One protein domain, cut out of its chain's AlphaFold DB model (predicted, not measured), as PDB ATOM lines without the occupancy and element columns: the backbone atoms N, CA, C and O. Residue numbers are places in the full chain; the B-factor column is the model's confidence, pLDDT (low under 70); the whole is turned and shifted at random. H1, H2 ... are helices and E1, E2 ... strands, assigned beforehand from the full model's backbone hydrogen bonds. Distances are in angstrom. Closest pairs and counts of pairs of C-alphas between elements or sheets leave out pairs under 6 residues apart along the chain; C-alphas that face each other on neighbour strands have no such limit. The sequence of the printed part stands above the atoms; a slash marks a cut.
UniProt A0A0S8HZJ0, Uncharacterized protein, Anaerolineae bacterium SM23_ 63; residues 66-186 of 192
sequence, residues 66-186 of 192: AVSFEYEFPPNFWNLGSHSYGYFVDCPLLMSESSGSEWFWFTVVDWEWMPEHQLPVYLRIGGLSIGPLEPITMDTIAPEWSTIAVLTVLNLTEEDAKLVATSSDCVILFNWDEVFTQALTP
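What this domain is: This is residues 66 to 186 of the 192 residues of an uncharacterized protein of Anaerolineae bacterium SM23_ 63 (UniProt A0A0S8HZJ0). Two strongly twisted four-stranded sheets lie face to face as a sandwich, E1 E6 E4 E5 over E3 E2 E7 E8, with the single helix H1 at one end of the long axis and the link of residues 109 to 120 reaching the other. Long loops join E2 to E3, E3 to E4 and E5 to E6, while the other links are short or tight. The printed part has 121 residues, in the order E1 E2 E3 E4 E5 E6 H1 E7 E8; the first sheet is mixed, the second all antiparallel. The class is mostly strand, though under half of the residues are in named elements. The whole is compact, with a radius of gyration of the C-alphas of 14.8 A, yet elongated, spanning 47 by 28 by 22 A.

How they stand to each other: E1, residues 66 to 72, is an edge strand and the antiparallel neighbour of E6, residues 147 to 156, with N 69 and O 151 2.8 A apart. E6 is parallel to E4, residues 121 to 124, with N 148 and O 121 2.9 A apart. E4 forms a hairpin with E5, residues 127 to 129, with N 122 and O 129 2.8 A apart. In the other sheet E2, residues 81 to 90, forms a hairpin with E3, residues 104 to 108, with N 83 and O 106 2.9 A apart. The pairing is staggered: E2 pairs with E3 over residues 81 to 85 and with E7, residues 171 to 176, over residues 85 to 90. N 88 and O 173 are 2.8 A apart. E7 forms a hairpin with E8, residues 180 to 183, with N 174 and O 182 2.8 A apart. The facing parts of the sheets are 9.9 A centre to centre, their strands at 31 degrees. Between the sheets, the closest C-alphas of E3 and E5 are those of Phe 104 and Gly 127, 6.1 A apart. H1, residues 158 to 166, is on the first sheet at a height over the sheet of 6.0 A; its closest C-alpha pair with E1 is Val 67 and Ala 161, 6.0 A. Every O i to N i+4 pair in H1 is within hydrogen-bond range.

Where its parts are: E1 begins at C-alpha 66, (-102.427, -108.588, -103.299), and is 19.2 A long. E2 is 30.0 A, E6 26.1 A and E7 16.5 A long; H1 measures 12.5 A. E8 ends at C-alpha 183, (-102.799, -118.047, -119.189).

The domain as a whole: The C-alphas farthest apart, those of Glu 112 and Glu 159, are 47.4 A apart. The printed part has no cut. The links E2 to E3, E3 to E4 and E5 to E6 are long. Residues 95 to 101 have pLDDT under 70; the mean of the printed part is 91.4.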
ATOM      1  N   ALA A  66    -102.572-108.587-101.859       94.12
ATOM      2  CA  ALA A  66    -102.427-108.588-103.299       94.12
ATOM      3  C   ALA A  66    -102.040-109.977-103.818       94.12
ATOM      4  O   ALA A  66    -101.470-110.791-103.089       94.12
ATOM      5  N   VAL A  67    -102.334-110.224-105.093       95.56
ATOM      6  CA  VAL A  67    -101.883-111.405-105.841       95.56
ATOM      7  C   VAL A  67    -101.407-110.948-107.213       95.56
ATOM      8  O   VAL A  67    -102.133-110.239-107.911       95.56
ATOM      9  N   SER A  68    -100.202-111.356-107.604       95.88
ATOM     10  CA  SER A  68     -99.683-111.154-108.960       95.88
ATOM     11  C   SER A  68     -99.910-112.402-109.797       95.88
ATOM     12  O   SER A  68     -99.689-113.514-109.329       95.88
ATOM     13  N   PHE A  69    -100.339-112.212-111.036       96.75
ATOM     14  CA  PHE A  69    -100.424-113.249-112.052       96.75
ATOM     15  C   PHE A  69     -99.361-112.969-113.101       96.75
ATOM     16  O   PHE A  69     -99.339-111.868-113.650       96.75
ATOM     17  N   GLU A  70     -98.497-113.942-113.370       97.88
ATOM     18  CA  GLU A  70     -97.275-113.726-114.143       97.88
ATOM     19  C   GLU A  70     -97.098-114.738-115.277       97.88
ATOM     20  O   GLU A  70     -97.510-115.900-115.197       97.88
ATOM     21  N   TYR A  71     -96.461-114.283-116.352       97.88
ATOM     22  CA  TYR A  71     -95.930-115.128-117.413       97.88
ATOM     23  C   TYR A  71     -94.575-114.590-117.862       97.88
ATOM     24  O   TYR A  71     -94.470-113.460-118.343       97.88
ATOM     25  N   GLU A  72     -93.544-115.417-117.705       97.81
ATOM     26  CA  GLU A  72     -92.194-115.120-118.173       97.81
ATOM     27  C   GLU A  72     -92.051-115.523-119.642       97.81
ATOM     28  O   GLU A  72     -92.254-116.685-120.013       97.81
ATOM     29  N   PHE A  73     -91.676-114.566-120.489       97.19
ATOM     30  CA  PHE A  73     -91.412-114.855-121.893       97.19
ATOM     31  C   PHE A  73     -90.052-115.542-122.060       97.19
ATOM     32  O   PHE A  73     -89.094-115.217-121.352       97.19
ATOM     33  N   PRO A  74     -89.912-116.453-123.041       96.94
ATOM     34  CA  PRO A  74     -88.610-116.984-123.413       96.94
ATOM     35  C   PRO A  74     -87.604-115.872-123.775       96.94
ATOM     36  O   PRO A  74     -87.987-114.819-124.286       96.94
ATOM     37  N   PRO A  75     -86.292-116.096-123.595       93.31
ATOM     38  CA  PRO A  75     -85.282-115.155-124.073       93.31
ATOM     39  C   PRO A  75     -85.362-114.947-125.593       93.31
ATOM     40  O   PRO A  75     -85.514-115.917-126.336       93.31
ATOM     41  N   ASN A  76     -85.156-113.713-126.067       93.75
ATOM     42  CA  ASN A  76     -85.231-113.346-127.493       93.75
ATOM     43  C   ASN A  76     -86.595-113.653-128.136       93.75
ATOM     44  O   ASN A  76     -86.664-114.041-129.300       93.75
ATOM     45  N   PHE A  77     -87.675-113.525-127.363       96.50
ATOM     46  CA  PHE A  77     -89.031-113.789-127.839       96.50
ATOM     47  C   PHE A  77     -89.521-112.745-128.850       96.50
ATOM     48  O   PHE A  77     -90.173-113.089-129.836       96.50
ATOM     49  N   TRP A  78     -89.202-111.472-128.610       96.75
ATOM     50  CA  TRP A  78     -89.718-110.359-129.397       96.75
ATOM     51  C   TRP A  78     -88.883-110.111-130.653       96.75
ATOM     52  O   TRP A  78     -87.656-110.024-130.597       96.75
ATOM     53  N   ASN A  79     -89.560-109.957-131.791       96.56
ATOM     54  CA  ASN A  79     -88.931-109.512-133.033       96.56
ATOM     55  C   ASN A  79     -88.920-107.982-133.093       96.56
ATOM     56  O   ASN A  79     -89.684-107.333-132.395       96.56
ATOM     57  N   LEU A  80     -88.076-107.395-133.942       96.50
ATOM     58  CA  LEU A  80     -88.104-105.948-134.170       96.50
ATOM     59  C   LEU A  80     -89.446-105.523-134.782       96.50
ATOM     60  O   LEU A  80     -89.915-106.153-135.735       96.50
ATOM     61  N   GLY A  81     -90.009-104.415-134.305       97.31
ATOM     62  CA  GLY A  81     -91.249-103.860-134.843       97.31
ATOM     63  C   GLY A  81     -92.217-103.352-133.784       97.31
ATOM     64  O   GLY A  81     -91.870-103.194-132.618       97.31
ATOM     65  N   SER A  82     -93.438-103.049-134.220       97.62
ATOM     66  CA  SER A  82     -94.526-102.655-133.327       97.62
ATOM     67  C   SER A  82     -95.297-103.890-132.885       97.62
ATOM     68  O   SER A  82     -95.645-104.726-133.719       97.62
ATOM     69  N   HIS A  83     -95.563-103.961-131.589       97.88
ATOM     70  CA  HIS A  83     -96.300-105.033-130.943       97.88
ATOM     71  C   HIS A  83     -97.454-104.460-130.134       97.88
ATOM     72  O   HIS A  83     -97.427-103.296-129.712       97.88
ATOM     73  N   SER A  84     -98.461-105.290-129.898       97.12
ATOM     74  CA  SER A  84     -99.571-104.953-129.015       97.12
ATOM     75  C   SER A  84     -99.858-106.077-128.035       97.12
ATOM     76  O   SER A  84     -99.588-107.247-128.306       97.12
ATOM     77  N   TYR A  85    -100.409-105.735-126.876       97.25
ATOM     78  CA  TYR A  85    -100.868-106.721-125.909       97.25
ATOM     79  C   TYR A  85    -102.112-106.272-125.149       97.25
ATOM     80  O   TYR A  85    -102.439-105.087-125.092       97.25
ATOM     81  N   GLY A  86    -102.798-107.230-124.539       95.81
ATOM     82  CA  GLY A  86    -103.978-106.997-123.718       95.81
ATOM     83  C   GLY A  86    -104.209-108.121-122.714       95.81
ATOM     84  O   GLY A  86    -103.663-109.217-122.829       95.81
ATOM     85  N   TYR A  87    -105.049-107.840-121.730       95.12
ATOM     86  CA  TYR A  87    -105.442-108.750-120.666       95.12
ATOM     87  C   TYR A  87    -106.930-109.060-120.771       95.12
ATOM     88  O   TYR A  87    -107.744-108.190-121.071       95.12
ATOM     89  N   PHE A  88    -107.296-110.295-120.478       93.69
ATOM     90  CA  PHE A  88    -108.675-110.705-120.282       93.69
ATOM     91  C   PHE A  88    -108.774-111.403-118.932       93.69
ATOM     92  O   PHE A  88    -108.072-112.384-118.683       93.69
ATOM     93  N   VAL A  89    -109.615-110.866-118.054       93.25
ATOM     94  CA  VAL A  89    -109.787-111.378-116.693       93.25
ATOM     95  C   VAL A  89    -111.119-112.110-116.611       93.25
ATOM     96  O   VAL A  89    -112.180-111.489-116.702       93.25
ATOM     97  N   ASP A  90    -111.051-113.420-116.403       92.81
ATOM     98  CA  ASP A  90    -112.192-114.273-116.082       92.81
ATOM     99  C   ASP A  90    -112.010-114.817-114.667       92.81
ATOM    100  O   ASP A  90    -111.398-115.856-114.440       92.81
ATOM    101  N   CYS A  91    -112.445-114.032-113.687       92.19
ATOM    102  CA  CYS A  91    -112.336-114.389-112.281       92.19
ATOM    103  C   CYS A  91    -113.578-113.879-111.545       92.19
ATOM    104  O   CYS A  91    -113.607-112.719-111.113       92.19
ATOM    105  N   PRO A  92    -114.606-114.735-111.377       90.44
ATOM    106  CA  PRO A  92    -115.868-114.375-110.727       90.44
ATOM    107  C   PRO A  92    -115.705-113.857-109.293       90.44
ATOM    108  O   PRO A  92    -116.597-113.202-108.761       90.44
ATOM    109  N   LEU A  93    -114.570-114.167-108.658       87.19
ATOM    110  CA  LEU A  93    -114.228-113.725-107.307       87.19
ATOM    111  C   LEU A  93    -113.801-112.253-107.245       87.19
ATOM    112  O   LEU A  93    -113.941-111.627-106.200       87.19
ATOM    113  N   LEU A  94    -113.273-111.708-108.344       82.06
ATOM    114  CA  LEU A  94    -112.756-110.339-108.400       82.06
ATOM    115  C   LEU A  94    -113.748-109.361-109.019       82.06
ATOM    116  O   LEU A  94    -113.777-108.193-108.634       82.06
ATOM    117  N   MET A  95    -114.548-109.812-109.987       67.75
ATOM    118  CA  MET A  95    -115.490-108.963-110.715       67.75
ATOM    119  C   MET A  95    -116.755-109.743-111.085       67.75
ATOM    120  O   MET A  95    -116.690-110.925-111.414       67.75
ATOM    121  N   SER A  96    -117.915-109.075-111.088       56.62
ATOM    122  CA  SER A  96    -119.163-109.665-111.598       56.62
ATOM    123  C   SER A  96    -119.236-109.696-113.128       56.62
ATOM    124  O   SER A  96    -120.095-110.379-113.678       56.62
ATOM    125  N   GLU A  97    -118.370-108.948-113.818       61.88
ATOM    126  CA  GLU A  97    -118.307-108.877-115.278       61.88
ATOM    127  C   GLU A  97    -116.862-109.075-115.746       61.88
ATOM    128  O   GLU A  97    -115.947-108.402-115.269       61.88
ATOM    129  N   SER A  98    -116.659-110.007-116.682       64.38
ATOM    130  CA  SER A  98    -115.377-110.204-117.358       64.38
ATOM    131  C   SER A  98    -114.976-108.909-118.060       64.38
ATOM    132  O   SER A  98    -115.700-108.436-118.941       64.38
ATOM    133  N   SER A  99    -113.833-108.336-117.695       66.94
ATOM    134  CA  SER A  99    -113.294-107.159-118.371       66.94
ATOM    135  C   SER A  99    -112.162-107.584-119.308       66.94
ATOM    136  O   SER A  99    -111.161-108.174-118.898       66.94
ATOM    137  N   GLY A 100    -112.351-107.321-120.603       67.56
ATOM    138  CA  GLY A 100    -111.260-107.302-121.573       67.56
ATOM    139  C   GLY A 100    -110.595-105.932-121.528       67.56
ATOM    140  O   GLY A 100    -111.291-104.915-121.494       67.56
ATOM    141  N   SER A 101    -109.268-105.892-121.485       66.31
ATOM    142  CA  SER A 101    -108.536-104.632-121.479       66.31
ATOM    143  C   SER A 101    -108.506-103.999-122.865       66.31
ATOM    144  O   SER A 101    -108.616-104.659-123.899       66.31
ATOM    145  N   GLU A 102    -108.285-102.690-122.862       88.81
ATOM    146  CA  GLU A 102    -107.736-101.964-124.000       88.81
ATOM    147  C   GLU A 102    -106.412-102.606-124.461       88.81
ATOM    148  O   GLU A 102    -105.708-103.237-123.664       88.81
ATOM    149  N   TRP A 103    -106.097-102.477-125.752       94.06
ATOM    150  CA  TRP A 103    -104.819-102.920-126.308       94.06
ATOM    151  C   TRP A 103    -103.738-101.872-126.039       94.06
ATOM    152  O   TRP A 103    -103.902-100.698-126.372       94.06
ATOM    153  N   PHE A 104    -102.612-102.312-125.488       95.00
ATOM    154  CA  PHE A 104    -101.433-101.492-125.237       95.00
ATOM    155  C   PHE A 104    -100.392-101.752-126.319       95.00
ATOM    156  O   PHE A 104    -100.152-102.900-126.680       95.00
ATOM    157  N   TRP A 105     -99.775-100.689-126.829       96.06
ATOM    158  CA  TRP A 105     -98.786-100.761-127.902       96.06
ATOM    159  C   TRP A 105     -97.390-100.495-127.361       96.06
ATOM    160  O   TRP A 105     -97.209 -99.632-126.502       96.06
ATOM    161  N   PHE A 106     -96.404-101.204-127.896       96.94
ATOM    162  CA  PHE A 106     -94.993-100.940-127.643       96.94
ATOM    163  C   PHE A 106     -94.156-101.236-128.888       96.94
ATOM    164  O   PHE A 106     -94.627-101.850-129.851       96.94
ATOM    165  N   THR A 107     -92.912-100.767-128.891       96.88
ATOM    166  CA  THR A 107     -91.975-100.988-129.995       96.88
ATOM    167  C   THR A 107     -90.776-101.795-129.525       96.88
ATOM    168  O   THR A 107     -90.223-101.559-128.457       96.88
ATOM    169  N   VAL A 108     -90.343-102.747-130.337       96.69
ATOM    170  CA  VAL A 108     -89.111-103.496-130.128       96.69
ATOM    171  C   VAL A 108     -88.068-102.950-131.093       96.69
ATOM    172  O   VAL A 108     -88.245-103.019-132.314       96.69
ATOM    173  N   VAL A 109     -86.995-102.380-130.553       95.38
ATOM    174  CA  VAL A 109     -85.905-101.756-131.322       95.38
ATOM    175  C   VAL A 109     -84.574-102.436-131.031       95.38
ATOM    176  O   VAL A 109     -84.426-103.141-130.039       95.38
ATOM    177  N   ASP A 110     -83.594-102.224-131.908       93.38
ATOM    178  CA  ASP A 110     -82.237-102.717-131.676       93.38
ATOM    179  C   ASP A 110     -81.612-102.025-130.449       93.38
ATOM    180  O   ASP A 110     -81.784-100.818-130.241       93.38
ATOM    181  N   TRP A 111     -80.882-102.797-129.645       85.81
ATOM    182  CA  TRP A 111     -80.306-102.399-128.359       85.81
ATOM    183  C   TRP A 111     -79.309-101.248-128.474       85.81
ATOM    184  O   TRP A 111     -79.120-100.505-127.513       85.81
ATOM    185  N   GLU A 112     -78.703-101.069-129.653       87.44
ATOM    186  CA  GLU A 112     -77.706-100.027-129.930       87.44
ATOM    187  C   GLU A 112     -78.221 -98.606-129.625       87.44
ATOM    188  O   GLU A 112     -77.435 -97.689-129.383       87.44
ATOM    189  N   TRP A 113     -79.542 -98.421-129.580       78.38
ATOM    190  CA  TRP A 113     -80.189 -97.128-129.360       78.38
ATOM    191  C   TRP A 113     -80.768 -96.939-127.958       78.38
ATOM    192  O   TRP A 113     -81.384 -95.899-127.708       78.38
ATOM    193  N   MET A 114     -80.593 -97.900-127.046       80.69
ATOM    194  CA  MET A 114     -81.236 -97.857-125.732       80.69
ATOM    195  C   MET A 114     -80.256 -97.735-124.561       80.69
ATOM    196  O   MET A 114     -79.164 -98.304-124.596       80.69
ATOM    197  N   PRO A 115     -80.634 -96.991-123.502       80.12
ATOM    198  CA  PRO A 115     -79.882 -96.990-122.254       80.12
ATOM    199  C   PRO A 115     -79.800 -98.407-121.678       80.12
ATOM    200  O   PRO A 115     -80.721 -99.205-121.840       80.12
ATOM    201  N   GLU A 116     -78.733 -98.719-120.944       77.81
ATOM    202  CA  GLU A 116     -78.721 -99.927-120.116       77.81
ATOM    203  C   GLU A 116     -79.811 -99.800-119.042       77.81
ATOM    204  O   GLU A 116     -79.728 -98.956-118.145       77.81
ATOM    205  N   HIS A 117     -80.857-100.618-119.148       72.50
ATOM    206  CA  HIS A 117     -81.947-100.671-118.180       72.50
ATOM    207  C   HIS A 117     -81.795-101.862-117.233       72.50
ATOM    208  O   HIS A 117     -81.183-102.882-117.556       72.50
ATOM    209  N   GLN A 118     -82.379-101.731-116.043       74.56
ATOM    210  CA  GLN A 118     -82.535-102.851-115.122       74.56
ATOM    211  C   GLN A 118     -83.608-103.797-115.675       74.56
ATOM    212  O   GLN A 118     -84.706-103.364-116.012       74.56
ATOM    213  N   LEU A 119     -83.256-105.077-115.794       84.88
ATOM    214  CA  LEU A 119     -84.140-106.162-116.222       84.88
ATOM    215  C   LEU A 119     -84.695-106.905-114.995       84.88
ATOM    216  O   LEU A 119     -83.985-106.980-113.987       84.88
ATOM    217  N   PRO A 120     -85.894-107.517-115.079       93.50
ATOM    218  CA  PRO A 120     -86.760-107.650-116.263       93.50
ATOM    219  C   PRO A 120     -87.670-106.433-116.521       93.50
ATOM    220  O   PRO A 120     -87.917-105.627-115.628       93.50
ATOM    221  N   VAL A 121     -88.199-106.329-117.745       94.12
ATOM    222  CA  VAL A 121     -89.268-105.379-118.097       94.12
ATOM    223  C   VAL A 121     -90.631-106.037-117.911       94.12
ATOM    224  O   VAL A 121     -90.864-107.159-118.356       94.12
ATOM    225  N   TYR A 122     -91.554-105.320-117.285       96.50
ATOM    226  CA  TYR A 122     -92.898-105.796-116.994       96.50
ATOM    227  C   TYR A 122     -93.896-105.192-117.976       96.50
ATOM    228  O   TYR A 122     -94.026-103.973-118.069       96.50
ATOM    229  N   LEU A 123     -94.628-106.048-118.687       96.56
ATOM    230  CA  LEU A 123     -95.787-105.655-119.479       96.56
ATOM    231  C   LEU A 123     -96.965-105.599-118.512       96.56
ATOM    232  O   LEU A 123     -97.286-106.606-117.889       96.56
ATOM    233  N   ARG A 124     -97.613-104.445-118.360       94.44
ATOM    234  CA  ARG A 124     -98.698-104.230-117.387       94.44
ATOM    235  C   ARG A 124     -99.904-103.578-118.030       94.44
ATOM    236  O   ARG A 124     -99.825-103.055-119.143       94.44
ATOM    237  N   ILE A 125    -101.022-103.562-117.309       89.56
ATOM    238  CA  ILE A 125    -102.131-102.674-117.660       89.56
ATOM    239  C   ILE A 125    -101.605-101.233-117.645       89.56
ATOM    240  O   ILE A 125    -101.095-100.767-116.627       89.56
ATOM    241  N   GLY A 126    -101.722-100.542-118.778       86.75
ATOM    242  CA  GLY A 126    -101.291 -99.153-118.946       86.75
ATOM    243  C   GLY A 126     -99.928 -98.962-119.616       86.75
ATOM    244  O   GLY A 126     -99.630 -97.834-119.996       86.75
ATOM    245  N   GLY A 127     -99.124-100.016-119.796       91.69
ATOM    246  CA  GLY A 127     -97.845 -99.948-120.519       91.69
ATOM    247  C   GLY A 127     -96.715-100.740-119.859       91.69
ATOM    248  O   GLY A 127     -96.955-101.669-119.084       91.69
ATOM    249  N   LEU A 128     -95.473-100.364-120.171       92.38
ATOM    250  CA  LEU A 128     -94.267-101.050-119.710       92.38
ATOM    251  C   LEU A 128     -93.635-100.374-118.481       92.38
ATOM    252  O   LEU A 128     -93.566 -99.143-118.388       92.38
ATOM    253  N   SER A 129     -93.100-101.174-117.560       92.81
ATOM    254  CA  SER A 129     -92.393-100.696-116.363       92.81
ATOM    255  C   SER A 129     -91.179-101.559-116.007       92.81
ATOM    256  O   SER A 129     -91.042-102.692-116.454       92.81
ATOM    257  N   ILE A 130     -90.298-101.033-115.151       90.75
ATOM    258  CA  ILE A 130     -89.131-101.759-114.598       90.75
ATOM    259  C   ILE A 130     -89.459-102.582-113.339       90.75
ATOM    260  O   ILE A 130     -88.590-103.223-112.760       90.75
ATOM    261  N   GLY A 131     -90.715-102.554-112.899       87.81
ATOM    262  CA  GLY A 131     -91.198-103.317-111.753       87.81
ATOM    263  C   GLY A 131     -92.698-103.604-111.860       87.81
ATOM    264  O   GLY A 131     -93.416-102.832-112.503       87.81
ATOM    265  N   PRO A 132     -93.205-104.661-111.205       86.19
ATOM    266  CA  PRO A 132     -94.604-105.081-111.264       86.19
ATOM    267  C   PRO A 132     -95.574-104.073-110.634       86.19
ATOM    268  O   PRO A 132     -96.768-104.143-110.907       86.19
ATOM    269  N   LEU A 133     -95.083-103.129-109.820       87.50
ATOM    270  CA  LEU A 133     -95.880-102.069-109.184       87.50
ATOM    271  C   LEU A 133     -95.354-100.645-109.449       87.50
ATOM    272  O   LEU A 133     -96.035 -99.679-109.116       87.50
ATOM    273  N   GLU A 134     -94.208-100.508-110.117       88.31
ATOM    274  CA  GLU A 134     -93.571 -99.220-110.440       88.31
ATOM    275  C   GLU A 134     -94.383 -98.385-111.445       88.31
ATOM    276  O   GLU A 134     -95.198 -98.930-112.182       88.31
ATOM    277  N   PRO A 135     -94.197 -97.064-111.557       89.12
ATOM    278  CA  PRO A 135     -94.846 -96.291-112.610       89.12
ATOM    279  C   PRO A 135     -94.549 -96.843-114.015       89.12
ATOM    280  O   PRO A 135     -93.479 -97.398-114.274       89.12
ATOM    281  N   ILE A 136     -95.494 -96.657-114.939       88.06
ATOM    282  CA  ILE A 136     -95.260 -96.908-116.366       88.06
ATOM    283  C   ILE A 136     -94.290 -95.840-116.872       88.06
ATOM    284  O   ILE A 136     -94.575 -94.645-116.772       88.06
ATOM    285  N   THR A 137     -93.132 -96.260-117.374       89.00
ATOM    286  CA  THR A 137     -92.029 -95.345-117.719       89.00
ATOM    287  C   THR A 137     -91.505 -95.513-119.136       89.00
ATOM    288  O   THR A 137     -90.683 -94.701-119.560       89.00
ATOM    289  N   MET A 138     -91.963 -96.525-119.876       91.19
ATOM    290  CA  MET A 138     -91.464 -96.795-121.224       91.19
ATOM    291  C   MET A 138     -92.535 -97.375-122.150       91.19
ATOM    292  O   MET A 138     -93.574 -97.872-121.716       91.19
ATOM    293  N   ASP A 139     -92.247 -97.305-123.443       94.00
ATOM    294  CA  ASP A 139     -93.045 -97.829-124.557       94.00
ATOM    295  C   ASP A 139     -92.184 -98.637-125.546       94.00
ATOM    296  O   ASP A 139     -92.648 -99.029-126.617       94.00
ATOM    297  N   THR A 140     -90.917 -98.876-125.195       94.69
ATOM    298  CA  THR A 140     -89.915 -99.479-126.070       94.69
ATOM    299  C   THR A 140     -89.072-100.504-125.304       94.69
ATOM    300  O   THR A 140     -88.707-100.256-124.155       94.69
ATOM    301  N   ILE A 141     -88.759-101.645-125.930       95.12
ATOM    302  CA  ILE A 141     -87.874-102.697-125.388       95.12
ATOM    303  C   ILE A 141     -86.881-103.209-126.435       95.12
ATOM    304  O   ILE A 141     -87.043-102.947-127.628       95.12
ATOM    305  N   ALA A 142     -85.876-103.977-126.001       94.06
ATOM    306  CA  ALA A 142     -84.960-104.684-126.897       94.06
ATOM    307  C   ALA A 142     -85.327-106.174-126.983       94.06
ATOM    308  O   ALA A 142     -85.817-106.733-125.995       94.06
ATOM    309  N   PRO A 143     -85.037-106.855-128.108       94.75
ATOM    310  CA  PRO A 143     -85.270-108.291-128.259       94.75
ATOM    311  C   PRO A 143     -84.647-109.146-127.151       94.75
ATOM    312  O   PRO A 143     -85.237-110.134-126.721       94.75
ATOM    313  N   GLU A 144     -83.449-108.797-126.683       92.38
ATOM    314  CA  GLU A 144     -82.717-109.584-125.687       92.38
ATOM    315  C   GLU A 144     -83.152-109.336-124.238       92.38
ATOM    316  O   GLU A 144     -82.673-110.024-123.333       92.38
ATOM    317  N   TRP A 145     -84.035-108.366-123.995       92.56
ATOM    318  CA  TRP A 145     -84.505-108.052-122.652       92.56
ATOM    319  C   TRP A 145     -85.464-109.127-122.143       92.56
ATOM    320  O   TRP A 145     -86.379-109.562-122.842       92.56
ATOM    321  N   SER A 146     -85.266-109.539-120.888       95.12
ATOM    322  CA  SER A 146     -86.236-110.395-120.206       95.12
ATOM    323  C   SER A 146     -87.538-109.624-120.016       95.12
ATOM    324  O   SER A 146     -87.513-108.486-119.538       95.12
ATOM    325  N   THR A 147     -88.658-110.241-120.389       96.69
ATOM    326  CA  THR A 147     -89.988-109.644-120.264       96.69
ATOM    327  C   THR A 147     -90.906-110.542-119.452       96.69
ATOM    328  O   THR A 147     -90.862-111.768-119.575       96.69
ATOM    329  N   ILE A 148     -91.740-109.925-118.619       97.81
ATOM    330  CA  ILE A 148     -92.741-110.603-117.794       97.81
ATOM    331  C   ILE A 148     -94.079-109.902-118.014       97.81
ATOM    332  O   ILE A 148     -94.199-108.703-117.771       97.81
ATOM    333  N   ALA A 149     -95.098-110.626-118.473       97.69
ATOM    334  CA  ALA A 149     -96.469-110.127-118.398       97.69
ATOM    335  C   ALA A 149     -96.945-110.272-116.958       97.69
ATOM    336  O   ALA A 149     -96.892-111.376-116.415       97.69
ATOM    337  N   VAL A 150     -97.395-109.179-116.343       96.62
ATOM    338  CA  VAL A 150     -97.888-109.197-114.965       96.62
ATOM    339  C   VAL A 150     -99.189-108.421-114.822       96.62
ATOM    340  O   VAL A 150     -99.325-107.278-115.271       96.62
ATOM    341  N   LEU A 151    -100.144-109.038-114.131       94.94
ATOM    342  CA  LEU A 151    -101.339-108.379-113.625       94.94
ATOM    343  C   LEU A 151    -101.408-108.592-112.116       94.94
ATOM    344  O   LEU A 151    -101.564-109.717-111.648       94.94
ATOM    345  N   THR A 152    -101.302-107.503-111.358       94.12
ATOM    346  CA  THR A 152    -101.437-107.539-109.899       94.12
ATOM    347  C   THR A 152    -102.815-107.054-109.488       94.12
ATOM    348  O   THR A 152    -103.213-105.927-109.783       94.12
ATOM    349  N   VAL A 153    -103.530-107.913-108.776       92.75
ATOM    350  CA  VAL A 153    -104.805-107.595-108.146       92.75
ATOM    351  C   VAL A 153    -104.511-107.070-106.749       92.75
ATOM    352  O   VAL A 153    -103.848-107.740-105.963       92.75
ATOM    353  N   LEU A 154    -104.979-105.860-106.456       91.81
ATOM    354  CA  LEU A 154    -104.730-105.152-105.200       91.81
ATOM    355  C   LEU A 154    -106.010-105.065-104.361       91.81
ATOM    356  O   LEU A 154    -107.105-105.310-104.865       91.81
ATOM    357  N   ASN A 155    -105.866-104.617-103.110       91.75
ATOM    358  CA  ASN A 155    -106.985-104.314-102.210       91.75
ATOM    359  C   ASN A 155    -107.873-105.535-101.897       91.75
ATOM    360  O   ASN A 155    -109.096-105.429-101.821       91.75
ATOM    361  N   LEU A 156    -107.247-106.702-101.732       92.25
ATOM    362  CA  LEU A 156    -107.910-107.937-101.323       92.25
ATOM    363  C   LEU A 156    -107.857-108.104 -99.802       92.25
ATOM    364  O   LEU A 156    -106.967-107.575 -99.129       92.25
ATOM    365  N   THR A 157    -108.785-108.890 -99.259       94.12
ATOM    366  CA  THR A 157    -108.592-109.505 -97.939       94.12
ATOM    367  C   THR A 157    -107.578-110.650 -98.043       94.12
ATOM    368  O   THR A 157    -107.275-111.124 -99.141       94.12
ATOM    369  N   GLU A 158    -107.032-111.111 -96.915       94.88
ATOM    370  CA  GLU A 158    -106.111-112.257 -96.917       94.88
ATOM    371  C   GLU A 158    -106.793-113.516 -97.467       94.88
ATOM    372  O   GLU A 158    -106.211-114.271 -98.250       94.88
ATOM    373  N   GLU A 159    -108.040-113.738 -97.056       95.25
ATOM    374  CA  GLU A 159    -108.864-114.860 -97.482       95.25
ATOM    375  C   GLU A 159    -109.158-114.799 -98.981       95.25
ATOM    376  O   GLU A 159    -108.975-115.805 -99.670       95.25
ATOM    377  N   ASP A 160    -109.541-113.629 -99.500       95.00
ATOM    378  CA  ASP A 160    -109.808-113.446-100.929       95.00
ATOM    379  C   ASP A 160    -108.537-113.636-101.756       95.00
ATOM    380  O   ASP A 160    -108.572-114.307-102.783       95.00
ATOM    381  N   ALA A 161    -107.392-113.122-101.297       95.69
ATOM    382  CA  ALA A 161    -106.116-113.304-101.982       95.69
ATOM    383  C   ALA A 161    -105.730-114.788-102.076       95.69
ATOM    384  O   ALA A 161    -105.355-115.270-103.145       95.69
ATOM    385  N   LYS A 162    -105.893-115.555-100.991       96.25
ATOM    386  CA  LYS A 162    -105.672-117.012-101.006       96.25
ATOM    387  C   LYS A 162    -106.642-117.730-101.937       96.25
ATOM    388  O   LYS A 162    -106.233-118.642-102.654       96.25
ATOM    389  N   LEU A 163    -107.914-117.335-101.928       95.81
ATOM    390  CA  LEU A 163    -108.935-117.939-102.780       95.81
ATOM    391  C   LEU A 163    -108.637-117.673-104.259       95.81
ATOM    392  O   LEU A 163    -108.634-118.601-105.058       95.81
ATOM    393  N   VAL A 164    -108.306-116.434-104.612       95.12
ATOM    394  CA  VAL A 164    -107.939-116.015-105.972       95.12
ATOM    395  C   VAL A 164    -106.682-116.734-106.460       95.12
ATOM    396  O   VAL A 164    -106.663-117.206-107.592       95.12
ATOM    397  N   ALA A 165    -105.661-116.881-105.611       95.75
ATOM    398  CA  ALA A 165    -104.410-117.550-105.975       95.75
ATOM    399  C   ALA A 165    -104.546-119.075-106.163       95.75
ATOM    400  O   ALA A 165    -103.709-119.690-106.821       95.75
ATOM    401  N   THR A 166    -105.572-119.702-105.577       96.50
ATOM    402  CA  THR A 166    -105.756-121.168-105.606       96.50
ATOM    403  C   THR A 166    -106.960-121.632-106.423       96.50
ATOM    404  O   THR A 166    -107.073-122.823-106.720       96.50
ATOM    405  N   SER A 167    -107.859-120.722-106.797       94.94
ATOM    406  CA  SER A 167    -109.060-121.037-107.562       94.94
ATOM    407  C   SER A 167    -108.732-121.348-109.020       94.94
ATOM    408  O   SER A 167    -108.113-120.549-109.716       94.94
ATOM    409  N   SER A 168    -109.233-122.482-109.517       94.06
ATOM    410  CA  SER A 168    -109.234-122.798-110.950       94.06
ATOM    411  C   SER A 168    -110.223-121.953-111.756       94.06
ATOM    412  O   SER A 168    -110.129-121.920-112.979       94.06
ATOM    413  N   ASP A 169    -111.169-121.297-111.080       92.31
ATOM    414  CA  ASP A 169    -112.199-120.460-111.704       92.31
ATOM    415  C   ASP A 169    -111.706-119.022-111.932       92.31
ATOM    416  O   ASP A 169    -112.442-118.194-112.457       92.31
ATOM    417  N   CYS A 170    -110.477-118.711-111.511       94.19
ATOM    418  CA  CYS A 170    -109.831-117.428-111.736       94.19
ATOM    419  C   CYS A 170    -108.704-117.580-112.747       94.19
ATOM    420  O   CYS A 170    -107.593-117.997-112.426       94.19
ATOM    421  N   VAL A 171    -109.014-117.223-113.986       95.00
ATOM    422  CA  VAL A 171    -108.110-117.301-115.125       95.00
ATOM    423  C   VAL A 171    -107.864-115.897-115.652       95.00
ATOM    424  O   VAL A 171    -108.782-115.167-116.022       95.00
ATOM    425  N   ILE A 172    -106.591-115.524-115.724       95.00
ATOM    426  CA  ILE A 172    -106.163-114.306-116.403       95.00
ATOM    427  C   ILE A 172    -105.447-114.718-117.677       95.00
ATOM    428  O   ILE A 172    -104.449-115.437-117.638       95.00
ATOM    429  N   LEU A 173    -105.976-114.272-118.810       96.00
ATOM    430  CA  LEU A 173    -105.397-114.502-120.122       96.00
ATOM    431  C   LEU A 173    -104.654-113.248-120.572       96.00
ATOM    432  O   LEU A 173    -105.191-112.142-120.548       96.00
ATOM    433  N   PHE A 174    -103.427-113.439-121.021       96.75
ATOM    434  CA  PHE A 174    -102.618-112.442-121.691       96.75
ATOM    435  C   PHE A 174    -102.632-112.714-123.190       96.75
ATOM    436  O   PHE A 174    -102.414-113.848-123.619       96.75
ATOM    437  N   ASN A 175    -102.890-111.681-123.981       96.31
ATOM    438  CA  ASN A 175    -102.902-111.756-125.433       96.31
ATOM    439  C   ASN A 175    -101.855-110.812-126.003       96.31
ATOM    440  O   ASN A 175    -101.698-109.706-125.493       96.31
ATOM    441  N   TRP A 176    -101.185-111.219-127.077       96.88
ATOM    442  CA  TRP A 176    -100.273-110.349-127.815       96.88
ATOM    443  C   TRP A 176    -100.417-110.534-129.319       96.88
ATOM    444  O   TRP A 176    -100.777-111.614-129.805       96.88
ATOM    445  N   ASP A 177    -100.170-109.439-130.035       95.94
ATOM    446  CA  ASP A 177    -100.256-109.317-131.490       95.94
ATOM    447  C   ASP A 177    -101.575-109.861-132.073       95.94
ATOM    448  O   ASP A 177    -101.611-110.375-133.186       95.94
ATOM    449  N   GLU A 178    -102.667-109.781-131.300       89.75
ATOM    450  CA  GLU A 178    -104.029-110.239-131.639       89.75
ATOM    451  C   GLU A 178    -104.202-111.738-131.953       89.75
ATOM    452  O   GLU A 178    -105.325-112.194-132.174       89.75
ATOM    453  N   VAL A 179    -103.129-112.527-131.958       89.75
ATOM    454  CA  VAL A 179    -103.158-113.923-132.431       89.75
ATOM    455  C   VAL A 179    -102.769-114.948-131.378       89.75
ATOM    456  O   VAL A 179    -103.114-116.123-131.522       89.75
ATOM    457  N   PHE A 180    -102.065-114.536-130.330       94.00
ATOM    458  CA  PHE A 180    -101.565-115.449-129.316       94.00
ATOM    459  C   PHE A 180    -102.205-115.174-127.964       94.00
ATOM    460  O   PHE A 180    -102.435-114.023-127.602       94.00
ATOM    461  N   THR A 181    -102.451-116.249-127.216       96.50
ATOM    462  CA  THR A 181    -103.072-116.212-125.893       96.50
ATOM    463  C   THR A 181    -102.312-117.129-124.948       96.50
ATOM    464  O   THR A 181    -102.000-118.268-125.298       96.50
ATOM    465  N   GLN A 182    -102.065-116.656-123.732       97.75
ATOM    466  CA  GLN A 182    -101.401-117.405-122.674       97.75
ATOM    467  C   GLN A 182    -102.082-117.142-121.333       97.75
ATOM    468  O   GLN A 182    -102.346-115.997-120.981       97.75
ATOM    469  N   ALA A 183    -102.351-118.198-120.568       97.19
ATOM    470  CA  ALA A 183    -102.799-118.047-119.189       97.19
ATOM    471  C   ALA A 183    -101.622-117.634-118.298       97.19
ATOM    472  O   ALA A 183    -100.541-118.227-118.391       97.19
ATOM    473  N   LEU A 184    -101.846-116.637-117.446       97.25
ATOM    474  CA  LEU A 184    -100.901-116.218-116.418       97.25
ATOM    475  C   LEU A 184    -100.982-117.153-115.207       97.25
ATOM    476  O   LEU A 184    -102.047-117.679-114.880       97.25
ATOM    477  N   THR A 185     -99.855-117.338-114.526       97.38
ATOM    478  CA  THR A 185     -99.758-118.187-113.333       97.38
ATOM    479  C   THR A 185     -99.901-117.328-112.078       97.38
ATOM    480  O   THR A 185     -99.166-116.346-111.959       97.38
ATOM    481  N   PRO A 186    -100.806-117.654-111.139       97.19
ATOM    482  CA  PRO A 186    -100.890-116.931-109.874       97.19
ATOM    483  C   PRO A 186     -99.634-117.163-109.024       97.19
ATOM    484  O   PRO A 186     -99.178-118.297-108.862       97.19
TER     485      PRO A 186